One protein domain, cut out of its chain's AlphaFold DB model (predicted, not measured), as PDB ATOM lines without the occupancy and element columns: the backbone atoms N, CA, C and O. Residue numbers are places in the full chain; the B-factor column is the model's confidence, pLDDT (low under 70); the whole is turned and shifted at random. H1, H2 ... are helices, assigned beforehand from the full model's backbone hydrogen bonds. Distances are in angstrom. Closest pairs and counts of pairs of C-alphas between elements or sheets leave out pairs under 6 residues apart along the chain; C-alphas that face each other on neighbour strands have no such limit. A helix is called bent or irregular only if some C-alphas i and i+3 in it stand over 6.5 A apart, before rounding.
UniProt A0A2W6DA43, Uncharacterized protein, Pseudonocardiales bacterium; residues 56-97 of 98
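This is residues 56 to 97 of the 98 residues of an uncharacterized protein of Pseudonocardiales bacterium (UniProt A0A2W6DA43). One long straight helix, H2, makes the length of an open, hook-like shape, and a short helix, H1, is set off beside the end where H2 begins. The two helices do not pack on each other; a loop of residues 66 to 72 joins them, and most of H2 sticks out, with residues 80 to 97 free of any other part. The printed part has 42 residues, with two named helices in the order H1, H2 and no named strand, and its class is all helix. It is only just extended, close to loose, with a radius of gyration of the C-alphas of 13.9 A and spans of 41 by 20 by 13 A.

H1 is residues 56 to 65, from C-alpha 56 at (47.916, -22.744, -21.660) to C-alpha 65 at (52.834, -9.442, -22.411), a length of 14.2 A. H2 is residues 73 to 97, from C-alpha 73 at (36.101, -11.554, -15.858) to C-alpha 97 at (28.233, -34.576, -43.291), a length of 36.7 A.

H1 and H2 are apart, with no C-alpha of the one within 8 A of the other. Seven residues form the short link between them. Residues 72 to 78, of which 73 to 78 belong to H2, stand free, and so do residues 80 to 97 of H2. In H1 and H2 every O i to N i+4 pair is within hydrogen-bond range. Neither helix is bent.

The two C-alphas farthest apart are those of Gly 67 and Thr 97, at 41.2 A. The first and last printed C-alphas, of Thr 56 and Thr 97, are 31.5 A apart. The printed part has no cut, and its one link is not long. The mean pLDDT of the printed part is 86.0, and residues 96 to 97 are under 70.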
ATOM      1  N   THR A  56      48.704 -23.690 -22.458       86.12
ATOM      2  CA  THR A  56      47.916 -22.744 -21.660       86.12
ATOM      3  C   THR A  56      48.811 -21.690 -21.013       86.12
ATOM      4  O   THR A  56      48.564 -20.505 -21.192       86.12
ATOM      5  N   GLU A  57      49.895 -22.112 -20.360       87.62
ATOM      6  CA  GLU A  57      50.870 -21.211 -19.729       87.62
ATOM      7  C   GLU A  57      51.529 -20.286 -20.762       87.62
ATOM      8  O   GLU A  57      51.686 -19.090 -20.526       87.62
ATOM      9  N   VAL A  58      51.876 -20.817 -21.940       85.62
ATOM     10  CA  VAL A  58      52.439 -20.032 -23.051       85.62
ATOM     11  C   VAL A  58      51.441 -18.973 -23.521       85.62
ATOM     12  O   VAL A  58      51.810 -17.811 -23.689       85.62
ATOM     13  N   VAL A  59      50.174 -19.348 -23.709       87.12
ATOM     14  CA  VAL A  59      49.113 -18.415 -24.113       87.12
ATOM     15  C   VAL A  59      48.898 -17.340 -23.047       87.12
ATOM     16  O   VAL A  59      48.868 -16.159 -23.381       87.12
ATOM     17  N   GLU A  60      48.818 -17.714 -21.771       89.00
ATOM     18  CA  GLU A  60      48.673 -16.774 -20.654       89.00
ATOM     19  C   GLU A  60      49.841 -15.786 -20.581       89.00
ATOM     20  O   GLU A  60      49.627 -14.580 -20.446       89.00
ATOM     21  N   GLN A  61      51.080 -16.257 -20.749       87.56
ATOM     22  CA  GLN A  61      52.251 -15.383 -20.813       87.56
ATOM     23  C   GLN A  61      52.182 -14.407 -21.994       87.56
ATOM     24  O   GLN A  61      52.511 -13.230 -21.836       87.56
ATOM     25  N   VAL A  62      51.752 -14.864 -23.174       88.38
ATOM     26  CA  VAL A  62      51.603 -14.008 -24.361       88.38
ATOM     27  C   VAL A  62      50.529 -12.941 -24.143       88.38
ATOM     28  O   VAL A  62      50.746 -11.784 -24.504       88.38
ATOM     29  N   LEU A  63      49.401 -13.298 -23.530       89.25
ATOM     30  CA  LEU A  63      48.322 -12.362 -23.210       89.25
ATOM     31  C   LEU A  63      48.787 -11.301 -22.215       89.25
ATOM     32  O   LEU A  63      48.658 -10.110 -22.500       89.25
ATOM     33  N   ARG A  64      49.448 -11.718 -21.127       90.25
ATOM     34  CA  ARG A  64      50.014 -10.796 -20.130       90.25
ATOM     35  C   ARG A  64      51.029  -9.835 -20.751       90.25
ATOM     36  O   ARG A  64      50.982  -8.642 -20.474       90.25
ATOM     37  N   ARG A  65      51.897 -10.308 -21.658       90.75
ATOM     38  CA  ARG A  65      52.834  -9.442 -22.411       90.75
ATOM     39  C   ARG A  65      52.132  -8.406 -23.290       90.75
ATOM     40  O   ARG A  65      52.711  -7.360 -23.561       90.75
ATOM     41  N   ARG A  66      50.909  -8.686 -23.740       90.19
ATOM     42  CA  ARG A  66      50.064  -7.756 -24.505       90.19
ATOM     43  C   ARG A  66      49.182  -6.874 -23.616       90.19
ATOM     44  O   ARG A  66      48.349  -6.148 -24.143       90.19
ATOM     45  N   GLY A  67      49.348  -6.936 -22.293       90.44
ATOM     46  CA  GLY A  67      48.533  -6.185 -21.337       90.44
ATOM     47  C   GLY A  67      47.123  -6.746 -21.143       90.44
ATOM     48  O   GLY A  67      46.285  -6.077 -20.549       90.44
ATOM     49  N   VAL A  68      46.848  -7.957 -21.634       89.12
ATOM     50  CA  VAL A  68      45.572  -8.644 -21.413       89.12
ATOM     51  C   VAL A  68      45.705  -9.509 -20.168       89.12
ATOM     52  O   VAL A  68      46.558 -10.397 -20.122       89.12
ATOM     53  N   ASP A  69      44.857  -9.264 -19.172       90.38
ATOM     54  CA  ASP A  69      44.773 -10.109 -17.985       90.38
ATOM     55  C   ASP A  69      43.938 -11.369 -18.290       90.38
ATOM     56  O   ASP A  69      42.719 -11.259 -18.483       90.38
ATOM     57  N   PRO A  70      44.559 -12.565 -18.345       86.25
ATOM     58  CA  PRO A  70      43.840 -13.808 -18.597       86.25
ATOM     59  C   PRO A  70      42.873 -14.177 -17.464       86.25
ATOM     60  O   PRO A  70      41.963 -14.971 -17.694       86.25
ATOM     61  N   ASP A  71      43.027 -13.606 -16.270       87.69
ATOM     62  CA  ASP A  71      42.179 -13.886 -15.110       87.69
ATOM     63  C   ASP A  71      41.013 -12.885 -14.983       87.69
ATOM     64  O   ASP A  71      40.115 -13.058 -14.156       87.69
ATOM     65  N   SER A  72      40.961 -11.875 -15.860       91.62
ATOM     66  CA  SER A  72      39.874 -10.897 -15.887       91.62
ATOM     67  C   SER A  72      38.528 -11.531 -16.261       91.62
ATOM     68  O   SER A  72      38.419 -12.389 -17.145       91.62
ATOM     69  N   ALA A  73      37.458 -11.063 -15.611       90.81
ATOM     70  CA  ALA A  73      36.101 -11.554 -15.858       90.81
ATOM     71  C   ALA A  73      35.667 -11.368 -17.323       90.81
ATOM     72  O   ALA A  73      34.989 -12.234 -17.881       90.81
ATOM     73  N   GLU A  74      36.095 -10.272 -17.954       90.25
ATOM     74  CA  GLU A  74      35.821  -9.965 -19.358       90.25
ATOM     75  C   GLU A  74      36.504 -10.963 -20.300       90.25
ATOM     76  O   GLU A  74      35.836 -11.568 -21.141       90.25
ATOM     77  N   TYR A  75      37.803 -11.223 -20.112       88.81
ATOM     78  CA  TYR A  75      38.523 -12.206 -20.920       88.81
ATOM     79  C   TYR A  75      37.928 -13.611 -20.761       88.81
ATOM     80  O   TYR A  75      37.734 -14.324 -21.745       88.81
ATOM     81  N   GLN A  76      37.572 -14.010 -19.538       89.94
ATOM     82  CA  GLN A  76      36.953 -15.313 -19.285       89.94
ATOM     83  C   GLN A  76      35.550 -15.426 -19.900       89.94
ATOM     84  O   GLN A  76      35.172 -16.488 -20.405       89.94
ATOM     85  N   ALA A  77      34.766 -14.345 -19.901       89.25
ATOM     86  CA  ALA A  77      33.487 -14.294 -20.606       89.25
ATOM     87  C   ALA A  77      33.679 -14.429 -22.126       89.25
ATOM     88  O   ALA A  77      33.053 -15.297 -22.739       89.25
ATOM     89  N   ALA A  78      34.605 -13.663 -22.711       88.06
ATOM     90  CA  ALA A  78      34.928 -13.723 -24.135       88.06
ATOM     91  C   ALA A  78      35.452 -15.107 -24.554       88.06
ATOM     92  O   ALA A  78      35.001 -15.668 -25.551       88.06
ATOM     93  N   ARG A  79      36.345 -15.710 -23.759       88.25
ATOM     94  CA  ARG A  79      36.891 -17.054 -23.995       88.25
ATOM     95  C   ARG A  79      35.802 -18.126 -23.987       88.25
ATOM     96  O   ARG A  79      35.803 -18.995 -24.858       88.25
ATOM     97  N   ARG A  80      34.872 -18.075 -23.026       90.38
ATOM     98  CA  ARG A  80      33.731 -19.007 -22.968       90.38
ATOM     99  C   ARG A  80      32.799 -18.831 -24.159       90.38
ATOM    100  O   ARG A  80      32.395 -19.826 -24.753       90.38
ATOM    101  N   HIS A  81      32.506 -17.588 -24.534       90.25
ATOM    102  CA  HIS A  81      31.668 -17.305 -25.694       90.25
ATOM    103  C   HIS A  81      32.305 -17.820 -26.993       90.25
ATOM    104  O   HIS A  81      31.668 -18.564 -27.730       90.25
ATOM    105  N   ALA A  82      33.589 -17.529 -27.222       88.81
ATOM    106  CA  ALA A  82      34.322 -18.032 -28.382       88.81
ATOM    107  C   ALA A  82      34.325 -19.568 -28.443       88.81
ATOM    108  O   ALA A  82      34.133 -20.143 -29.512       88.81
ATOM    109  N   ARG A  83      34.491 -20.244 -27.296       89.19
ATOM    110  CA  ARG A  83      34.417 -21.708 -27.231       89.19
ATOM    111  C   ARG A  83      33.031 -22.227 -27.618       89.19
ATOM    112  O   ARG A  83      32.952 -23.129 -28.441       89.19
ATOM    113  N   SER A  84      31.972 -21.614 -27.091       90.94
ATOM    114  CA  SER A  84      30.591 -21.966 -27.435       90.94
ATOM    115  C   SER A  84      30.298 -21.812 -28.928       90.94
ATOM    116  O   SER A  84      29.561 -22.621 -29.478       90.94
ATOM    117  N   VAL A  85      30.859 -20.791 -29.585       91.06
ATOM    118  CA  VAL A  85      30.698 -20.591 -31.033       91.06
ATOM    119  C   VAL A  85      31.412 -21.691 -31.820       91.06
ATOM    120  O   VAL A  85      30.833 -22.233 -32.754       91.06
ATOM    121  N   LEU A  86      32.643 -22.048 -31.439       87.44
ATOM    122  CA  LEU A  86      33.390 -23.121 -32.106       87.44
ATOM    123  C   LEU A  86      32.694 -24.477 -31.966       87.44
ATOM    124  O   LEU A  86      32.554 -25.185 -32.956       87.44
ATOM    125  N   ASP A  87      32.217 -24.805 -30.764       87.94
ATOM    126  CA  ASP A  87      31.506 -26.062 -30.528       87.94
ATOM    127  C   ASP A  87      30.209 -26.123 -31.376       87.94
ATOM    128  O   ASP A  87      29.927 -27.149 -31.991       87.94
ATOM    129  N   ALA A  88      29.482 -25.004 -31.517       85.94
ATOM    130  CA  ALA A  88      28.298 -24.921 -32.382       85.94
ATOM    131  C   ALA A  88      28.620 -25.080 -33.882       85.94
ATOM    132  O   ALA A  88      27.847 -25.686 -34.622       85.94
ATOM    133  N   VAL A  89      29.759 -24.552 -34.345       86.06
ATOM    134  CA  VAL A  89      30.230 -24.743 -35.730       86.06
ATOM    135  C   VAL A  89      30.601 -26.205 -35.983       86.06
ATOM    136  O   VAL A  89      30.248 -26.751 -37.029       86.06
ATOM    137  N   ASP A  90      31.272 -26.852 -35.029       82.38
ATOM    138  CA  ASP A  90      31.644 -28.266 -35.124       82.38
ATOM    139  C   ASP A  90      30.411 -29.185 -35.157       82.38
ATOM    140  O   ASP A  90      30.419 -30.201 -35.857       82.38
ATOM    141  N   ASP A  91      29.357 -28.843 -34.412       83.06
ATOM    142  CA  ASP A  91      28.078 -29.560 -34.441       83.06
ATOM    143  C   ASP A  91      27.366 -29.374 -35.793       83.06
ATOM    144  O   ASP A  91      26.988 -30.361 -36.423       83.06
ATOM    145  N   LEU A  92      27.301 -28.142 -36.315       82.06
ATOM    146  CA  LEU A  92      26.720 -27.861 -37.634       82.06
ATOM    147  C   LEU A  92      27.443 -28.617 -38.765       82.06
ATOM    148  O   LEU A  92      26.814 -29.108 -39.703       82.06
ATOM    149  N   HIS A  93      28.773 -28.722 -38.693       75.06
ATOM    150  CA  HIS A  93      29.557 -29.467 -39.678       75.06
ATOM    151  C   HIS A  93      29.273 -30.976 -39.634       75.06
ATOM    152  O   HIS A  93      29.216 -31.623 -40.684       75.06
ATOM    153  N   ARG A  94      29.066 -31.542 -38.437       72.00
ATOM    154  CA  ARG A  94      28.678 -32.950 -38.267       72.00
ATOM    155  C   ARG A  94      27.285 -33.230 -38.829       72.00
ATOM    156  O   ARG A  94      27.125 -34.233 -39.516       72.00
ATOM    157  N   ASP A  95      26.331 -32.325 -38.631       71.25
ATOM    158  CA  ASP A  95      24.971 -32.471 -39.170       71.25
ATOM    159  C   ASP A  95      24.919 -32.372 -40.706       71.25
ATOM    160  O   ASP A  95      24.050 -32.966 -41.334       71.25
ATOM    161  N   HIS A  96      25.854 -31.649 -41.334       59.72
ATOM    162  CA  HIS A  96      25.922 -31.511 -42.798       59.72
ATOM    163  C   HIS A  96      26.673 -32.654 -43.505       59.72
ATOM    164  O   HIS A  96      26.637 -32.755 -44.731       59.72
ATOM    165  N   THR A  97      27.408 -33.479 -42.755       64.25
ATOM    166  CA  THR A  97      28.233 -34.576 -43.291       64.25
ATOM    167  C   THR A  97      27.669 -35.970 -42.983       64.25
ATOM    168  O   THR A  97      28.257 -36.961 -43.423       64.25
TER     169      THR A  97